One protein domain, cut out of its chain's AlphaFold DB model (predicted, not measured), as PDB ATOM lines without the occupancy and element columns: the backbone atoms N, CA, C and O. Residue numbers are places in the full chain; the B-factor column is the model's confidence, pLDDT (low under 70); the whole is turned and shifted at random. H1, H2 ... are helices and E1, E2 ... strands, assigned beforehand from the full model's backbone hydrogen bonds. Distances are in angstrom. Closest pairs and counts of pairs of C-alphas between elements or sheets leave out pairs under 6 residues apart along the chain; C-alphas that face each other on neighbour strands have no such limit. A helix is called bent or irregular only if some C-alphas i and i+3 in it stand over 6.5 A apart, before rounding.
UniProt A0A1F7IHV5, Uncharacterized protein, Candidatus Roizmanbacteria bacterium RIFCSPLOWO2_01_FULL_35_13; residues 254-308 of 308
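AT A GLANCE: This is residues 254 to 308 of the 308 residues of an uncharacterized protein of Candidatus Roizmanbacteria bacterium RIFCSPLOWO2_01_FULL_35_13 (UniProt A0A1F7IHV5). A small hairpin of two strands, E1 and E2, makes one end of a short rod, with H1 packed beside it and H1 and H3 in the middle. H2 runs away from the hairpin toward the other end, where residues 283 to 290 fold back to H3; the three helices touch one another at crossed angles. The printed part has 55 residues with three named helices and two named strands, in the order H1 H2 H3 E1 E2, the strands antiparallel and the class mixed, helices and strands. It is compact, with a radius of gyration of the C-alphas of 10.3 A and spans of 34 by 17 by 16 A.

IN THESE COORDINATES: Look first at E1, residues 298 to 301, and E2, residues 304 to 307, which ends at C-alpha 307 at (-8.920, 4.194, 16.628). Find C-alpha 254 at (-10.462, 6.731, 27.341); from there H1, residues 254 to 265, runs 16.5 A. H2, residues 271 to 282, is also 16.5 A long and ends at (-20.661, 8.535, 37.096). H3, residues 291 to 297, is irregular: C-alphas 292 and 295 are 8.1 A apart.

HOW THE PARTS SIT: In the hairpin E1 and E2, find N 299 and O 306 within hydrogen-bond range at 2.8 A. The closest C-alphas of H1 and E2 are those of Arg 263 and Cys 305, 5.3 A apart. H1 touches H3, closest at the C-alphas of Ala 258 and Ile 294, 5.8 A, about perpendicular at 78 degrees. H2 touches H1 with residues 272 to 277 alone, closest at the C-alphas of Cys 273 and Ser 261, 5.1 A, at a steep tilt of 51 degrees, opposite ways. H2 is apart from E1 and E2. In H1 and H2 every O i to N i+4 pair is within hydrogen-bond range; in H3 0 of 3 are, beside 3 of 4 O i to N i+3 pairs.

THE WHOLE: The two C-alphas farthest apart, those of Gly 284 and Pro 302, are 34.2 A apart. The printed part has no cut, and no link is long. Look for pLDDT under 70 at residues 268 to 270 and 301 to 303.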
ATOM      1  N   ILE A 254      -9.477   5.997  28.150       87.94
ATOM      2  CA  ILE A 254     -10.462   6.731  27.341       87.94
ATOM      3  C   ILE A 254     -10.559   6.185  25.904       87.94
ATOM      4  O   ILE A 254     -11.637   6.198  25.319       87.94
ATOM      5  N   LYS A 255      -9.465   5.650  25.339       88.06
ATOM      6  CA  LYS A 255      -9.466   5.037  24.001       88.06
ATOM      7  C   LYS A 255     -10.298   3.753  23.965       88.06
ATOM      8  O   LYS A 255     -11.012   3.533  22.989       88.06
ATOM      9  N   ASP A 256     -10.248   2.945  25.022       90.44
ATOM     10  CA  ASP A 256     -11.053   1.725  25.147       90.44
ATOM     11  C   ASP A 256     -12.540   2.055  25.259       90.44
ATOM     12  O   ASP A 256     -13.361   1.472  24.550       90.44
ATOM     13  N   ILE A 257     -12.881   3.055  26.076       91.38
ATOM     14  CA  ILE A 257     -14.262   3.540  26.190       91.38
ATOM     15  C   ILE A 257     -14.756   4.069  24.836       91.38
ATOM     16  O   ILE A 257     -15.855   3.719  24.404       91.38
ATOM     17  N   ALA A 258     -13.934   4.856  24.134       88.94
ATOM     18  CA  ALA A 258     -14.255   5.412  22.821       88.94
ATOM     19  C   ALA A 258     -14.558   4.321  21.790       88.94
ATOM     20  O   ALA A 258     -15.618   4.325  21.161       88.94
ATOM     21  N   ILE A 259     -13.624   3.379  21.615       89.00
ATOM     22  CA  ILE A 259     -13.712   2.389  20.545       89.00
ATOM     23  C   ILE A 259     -14.876   1.430  20.773       89.00
ATOM     24  O   ILE A 259     -15.590   1.124  19.822       89.00
ATOM     25  N   VAL A 260     -15.113   1.012  22.018       92.38
ATOM     26  CA  VAL A 260     -16.225   0.123  22.369       92.38
ATOM     27  C   VAL A 260     -17.550   0.816  22.105       92.38
ATOM     28  O   VAL A 260     -18.382   0.267  21.391       92.38
ATOM     29  N   SER A 261     -17.716   2.039  22.617       90.12
ATOM     30  CA  SER A 261     -18.967   2.791  22.484       90.12
ATOM     31  C   SER A 261     -19.307   3.046  21.018       90.12
ATOM     32  O   SER A 261     -20.428   2.790  20.591       90.12
ATOM     33  N   CYS A 262     -18.329   3.493  20.228       86.12
ATOM     34  CA  CYS A 262     -18.570   3.824  18.829       86.12
ATOM     35  C   CYS A 262     -18.736   2.571  17.950       86.12
ATOM     36  O   CYS A 262     -19.544   2.574  17.024       86.12
ATOM     37  N   ARG A 263     -18.017   1.472  18.231       87.88
ATOM     38  CA  ARG A 263     -18.222   0.203  17.510       87.88
ATOM     39  C   ARG A 263     -19.567  -0.430  17.827       87.88
ATOM     40  O   ARG A 263     -20.205  -0.917  16.904       87.88
ATOM     41  N   PHE A 264     -19.971  -0.421  19.095       88.25
ATOM     42  CA  PHE A 264     -21.241  -1.002  19.516       88.25
ATOM     43  C   PHE A 264     -22.427  -0.232  18.927       88.25
ATOM     44  O   PHE A 264     -23.326  -0.835  18.358       88.25
ATOM     45  N   TYR A 265     -22.376   1.102  18.954       84.62
ATOM     46  CA  TYR A 265     -23.395   1.932  18.312       84.62
ATOM     47  C   TYR A 265     -23.414   1.797  16.777       84.62
ATOM     48  O   TYR A 265     -24.430   2.043  16.133       84.62
ATOM     49  N   GLY A 266     -22.284   1.415  16.171       77.44
ATOM     50  CA  GLY A 266     -22.145   1.279  14.721       77.44
ATOM     51  C   GLY A 266     -21.857   2.593  13.987       77.44
ATOM     52  O   GLY A 266     -21.769   2.596  12.761       77.44
ATOM     53  N   ALA A 267     -21.653   3.698  14.712       74.50
ATOM     54  CA  ALA A 267     -21.251   4.987  14.154       74.50
ATOM     55  C   ALA A 267     -20.289   5.741  15.087       74.50
ATOM     56  O   ALA A 267     -20.334   5.603  16.308       74.50
ATOM     57  N   CYS A 268     -19.414   6.563  14.499       69.81
ATOM     58  CA  CYS A 268     -18.351   7.270  15.226       69.81
ATOM     59  C   CYS A 268     -18.553   8.801  15.271       69.81
ATOM     60  O   CYS A 268     -17.600   9.529  15.532       69.81
ATOM     61  N   THR A 269     -19.760   9.302  14.986       63.59
ATOM     62  CA  THR A 269     -20.050  10.745  14.834       63.59
ATOM     63  C   THR A 269     -21.073  11.299  15.822       63.59
ATOM     64  O   THR A 269     -21.310  12.502  15.821       63.59
ATOM     65  N   ASP A 270     -21.658  10.452  16.668       66.19
ATOM     66  CA  ASP A 270     -22.760  10.848  17.544       66.19
ATOM     67  C   ASP A 270     -22.321  11.060  18.996       66.19
ATOM     68  O   ASP A 270     -21.374  10.440  19.492       66.19
ATOM     69  N   ASN A 271     -23.122  11.854  19.718       82.75
ATOM     70  CA  ASN A 271     -23.015  12.087  21.165       82.75
ATOM     71  C   ASN A 271     -23.104  10.797  22.000       82.75
ATOM     72  O   ASN A 271     -22.904  10.830  23.212       82.75
ATOM     73  N   TYR A 272     -23.408   9.659  21.369       85.25
ATOM     74  CA  TYR A 272     -23.428   8.347  21.995       85.25
ATOM     75  C   TYR A 272     -22.123   8.063  22.749       85.25
ATOM     76  O   TYR A 272     -22.151   7.802  23.951       85.25
ATOM     77  N   CYS A 273     -20.970   8.175  22.077       87.06
ATOM     78  CA  CYS A 273     -19.682   7.843  22.693       87.06
ATOM     79  C   CYS A 273     -19.340   8.817  23.837       87.06
ATOM     80  O   CYS A 273     -18.784   8.418  24.862       87.06
ATOM     81  N   GLU A 274     -19.724  10.089  23.695       88.94
ATOM     82  CA  GLU A 274     -19.533  11.110  24.729       88.94
ATOM     83  C   GLU A 274     -20.381  10.844  25.973       88.94
ATOM     84  O   GLU A 274     -19.895  10.979  27.096       88.94
ATOM     85  N   ASN A 275     -21.642  10.453  25.787       89.38
ATOM     86  CA  ASN A 275     -22.548  10.138  26.884       89.38
ATOM     87  C   ASN A 275     -22.098   8.886  27.631       89.38
ATOM     88  O   ASN A 275     -22.056   8.909  28.859       89.38
ATOM     89  N   VAL A 276     -21.681   7.833  26.919       91.06
ATOM     90  CA  VAL A 276     -21.111   6.642  27.563       91.06
ATOM     91  C   VAL A 276     -19.867   7.008  28.375       91.06
ATOM     92  O   VAL A 276     -19.739   6.562  29.511       91.06
ATOM     93  N   CYS A 277     -18.989   7.878  27.863       90.44
ATOM     94  CA  CYS A 277     -17.832   8.366  28.621       90.44
ATOM     95  C   CYS A 277     -18.230   9.104  29.909       90.44
ATOM     96  O   CYS A 277     -17.634   8.869  30.961       90.44
ATOM     97  N   LYS A 278     -19.255   9.964  29.849       88.62
ATOM     98  CA  LYS A 278     -19.772  10.674  31.032       88.62
ATOM     99  C   LYS A 278     -20.335   9.686  32.057       88.62
ATOM    100  O   LYS A 278     -19.887   9.680  33.200       88.62
ATOM    101  N   TYR A 279     -21.225   8.790  31.626       88.50
ATOM    102  CA  TYR A 279     -21.828   7.788  32.506       88.50
ATOM    103  C   TYR A 279     -20.796   6.824  33.098       88.50
ATOM    104  O   TYR A 279     -20.925   6.436  34.253       88.50
ATOM    105  N   TYR A 280     -19.745   6.467  32.356       88.94
ATOM    106  CA  TYR A 280     -18.656   5.638  32.876       88.94
ATOM    107  C   TYR A 280     -18.018   6.269  34.124       88.94
ATOM    108  O   TYR A 280     -17.828   5.585  35.128       88.94
ATOM    109  N   GLY A 281     -17.766   7.582  34.094       81.38
ATOM    110  CA  GLY A 281     -17.272   8.331  35.252       81.38
ATOM    111  C   GLY A 281     -18.288   8.453  36.396       81.38
ATOM    112  O   GLY A 281     -17.890   8.464  37.563       81.38
ATOM    113  N   ASP A 282     -19.587   8.517  36.088       83.00
ATOM    114  CA  ASP A 282     -20.661   8.535  37.096       83.00
ATOM    115  C   ASP A 282     -20.813   7.182  37.808       83.00
ATOM    116  O   ASP A 282     -21.177   7.136  38.984       83.00
ATOM    117  N   TYR A 283     -20.478   6.083  37.125       80.81
ATOM    118  CA  TYR A 283     -20.543   4.719  37.655       80.81
ATOM    119  C   TYR A 283     -19.254   4.225  38.329       80.81
ATOM    120  O   TYR A 283     -19.057   3.022  38.496       80.81
ATOM    121  N   GLY A 284     -18.364   5.137  38.728       74.38
ATOM    122  CA  GLY A 284     -17.127   4.789  39.434       74.38
ATOM    123  C   GLY A 284     -15.967   4.368  38.530       74.38
ATOM    124  O   GLY A 284     -14.935   3.938  39.035       74.38
ATOM    125  N   GLY A 285     -16.110   4.505  37.209       79.94
ATOM    126  CA  GLY A 285     -14.996   4.416  36.275       79.94
ATOM    127  C   GLY A 285     -14.057   5.622  36.368       79.94
ATOM    128  O   GLY A 285     -14.339   6.620  37.041       79.94
ATOM    129  N   GLN A 286     -12.928   5.555  35.659       81.19
ATOM    130  CA  GLN A 286     -12.012   6.690  35.568       81.19
ATOM    131  C   GLN A 286     -12.732   7.915  34.984       81.19
ATOM    132  O   GLN A 286     -13.294   7.871  33.889       81.19
ATOM    133  N   LYS A 287     -12.685   9.038  35.708       81.56
ATOM    134  CA  LYS A 287     -13.208  10.315  35.215       81.56
ATOM    135  C   LYS A 287     -12.226  10.926  34.225       81.56
ATOM    136  O   LYS A 287     -11.055  11.129  34.545       81.56
ATOM    137  N   PHE A 288     -12.715  11.249  33.033       80.06
ATOM    138  CA  PHE A 288     -11.924  11.894  31.994       80.06
ATOM    139  C   PHE A 288     -12.347  13.349  31.820       80.06
ATOM    140  O   PHE A 288     -13.530  13.657  31.700       80.06
ATOM    141  N   ASN A 289     -11.368  14.246  31.721       74.88
ATOM    142  CA  ASN A 289     -11.629  15.678  31.560       74.88
ATOM    143  C   ASN A 289     -12.198  16.050  30.174       74.88
ATOM    144  O   ASN A 289     -12.664  17.171  30.001       74.88
ATOM    145  N   ASN A 290     -12.161  15.150  29.180       74.75
ATOM    146  CA  ASN A 290     -12.515  15.459  27.787       74.75
ATOM    147  C   ASN A 290     -13.431  14.406  27.132       74.75
ATOM    148  O   ASN A 290     -13.156  13.913  26.039       74.75
ATOM    149  N   CYS A 291     -14.545  14.061  27.782       82.94
ATOM    150  CA  CYS A 291     -15.559  13.209  27.148       82.94
ATOM    151  C   CYS A 291     -16.230  13.866  25.928       82.94
ATOM    152  O   CYS A 291     -16.710  13.149  25.060       82.94
ATOM    153  N   ALA A 292     -16.238  15.203  25.839       76.62
ATOM    154  CA  ALA A 292     -16.933  15.983  24.805       76.62
ATOM    155  C   ALA A 292     -16.326  15.885  23.389       76.62
ATOM    156  O   ALA A 292     -16.842  16.494  22.469       76.62
ATOM    157  N   ASN A 293     -15.206  15.180  23.214       74.31
ATOM    158  CA  ASN A 293     -14.595  14.950  21.900       74.31
ATOM    159  C   ASN A 293     -14.083  13.515  21.759       74.31
ATOM    160  O   ASN A 293     -13.186  13.242  20.961       74.31
ATOM    161  N   ILE A 294     -14.597  12.581  22.556       81.94
ATOM    162  CA  ILE A 294     -14.079  11.211  22.575       81.94
ATOM    163  C   ILE A 294     -14.266  10.499  21.223       81.94
ATOM    164  O   ILE A 294     -13.420   9.701  20.824       81.94
ATOM    165  N   SER A 295     -15.313  10.856  20.472       77.19
ATOM    166  CA  SER A 295     -15.550  10.410  19.092       77.19
ATOM    167  C   SER A 295     -14.392  10.773  18.155       77.19
ATOM    168  O   SER A 295     -14.069  10.009  17.251       77.19
ATOM    169  N   SER A 296     -13.677  11.873  18.421       80.69
ATOM    170  CA  SER A 296     -12.502  12.280  17.645       80.69
ATOM    171  C   SER A 296     -11.313  11.328  17.787       80.69
ATOM    172  O   SER A 296     -10.403  11.412  16.968       80.69
ATOM    173  N   LEU A 297     -11.310  10.421  18.769       82.50
ATOM    174  CA  LEU A 297     -10.300   9.365  18.906       82.50
ATOM    175  C   LEU A 297     -10.547   8.191  17.953       82.50
ATOM    176  O   LEU A 297      -9.737   7.267  17.888       82.50
ATOM    177  N   VAL A 298     -11.670   8.213  17.237       80.50
ATOM    178  CA  VAL A 298     -12.157   7.130  16.397       80.50
ATOM    179  C   VAL A 298     -12.437   7.675  14.992       80.50
ATOM    180  O   VAL A 298     -12.819   8.829  14.807       80.50
ATOM    181  N   VAL A 299     -12.213   6.856  13.972       79.69
ATOM    182  CA  VAL A 299     -12.556   7.124  12.572       79.69
ATOM    183  C   VAL A 299     -13.458   6.029  12.037       79.69
ATOM    184  O   VAL A 299     -13.302   4.851  12.368       79.69
ATOM    185  N   GLY A 300     -14.396   6.427  11.181       74.69
ATOM    186  CA  GLY A 300     -15.144   5.480  10.367       74.69
ATOM    187  C   GLY A 300     -14.212   4.756   9.397       74.69
ATOM    188  O   GLY A 300     -13.289   5.342   8.837       74.69
ATOM    189  N   SER A 301     -14.454   3.467   9.198       62.72
ATOM    190  CA  SER A 301     -13.778   2.640   8.202       62.72
ATOM    191  C   SER A 301     -14.798   1.741   7.494       62.72
ATOM    192  O   SER A 301     -15.882   1.514   8.036       62.72
ATOM    193  N   PRO A 302     -14.460   1.163   6.326       51.44
ATOM    194  CA  PRO A 302     -15.345   0.228   5.622       51.44
ATOM    195  C   PRO A 302     -15.760  -0.992   6.460       51.44
ATOM    196  O   PRO A 302     -16.757  -1.636   6.161       51.44
ATOM    197  N   THR A 303     -15.005  -1.307   7.519       58.44
ATOM    198  CA  THR A 303     -15.271  -2.411   8.451       58.44
ATOM    199  C   THR A 303     -15.777  -1.921   9.819       58.44
ATOM    200  O   THR A 303     -15.614  -2.627  10.809       58.44
ATOM    201  N   GLY A 304     -16.304  -0.693   9.916       75.50
ATOM    202  CA  GLY A 304     -16.795  -0.078  11.162       75.50
ATOM    203  C   GLY A 304     -15.831   0.945  11.778       75.50
ATOM    204  O   GLY A 304     -14.988   1.508  11.089       75.50
ATOM    205  N   CYS A 305     -15.932   1.209  13.080       77.88
ATOM    206  CA  CYS A 305     -15.101   2.205  13.771       77.88
ATOM    207  C   CYS A 305     -13.681   1.684  14.111       77.88
ATOM    208  O   CYS A 305     -13.513   0.547  14.571       77.88
ATOM    209  N   LYS A 306     -12.644   2.514  13.928       79.81
ATOM    210  CA  LYS A 306     -11.231   2.235  14.281       79.81
ATOM    211  C   LYS A 306     -10.625   3.395  15.069       79.81
ATOM    212  O   LYS A 306     -11.024   4.529  14.856       79.81
ATOM    213  N   LEU A 307      -9.671   3.125  15.960       79.62
ATOM    214  CA  LEU A 307      -8.920   4.194  16.628       79.62
ATOM    215  C   LEU A 307      -8.084   4.979  15.606       79.62
ATOM    216  O   LEU A 307      -7.596   4.384  14.643       79.62
ATOM    217  N   LYS A 308      -7.956   6.290  15.823       78.00
ATOM    218  CA  LYS A 308      -7.010   7.151  15.099       78.00
ATOM    219  C   LYS A 308      -5.566   6.876  15.498       78.00
ATOM    220  O   LYS A 308      -5.328   6.577  16.694       78.00
TER     221      LYS A 308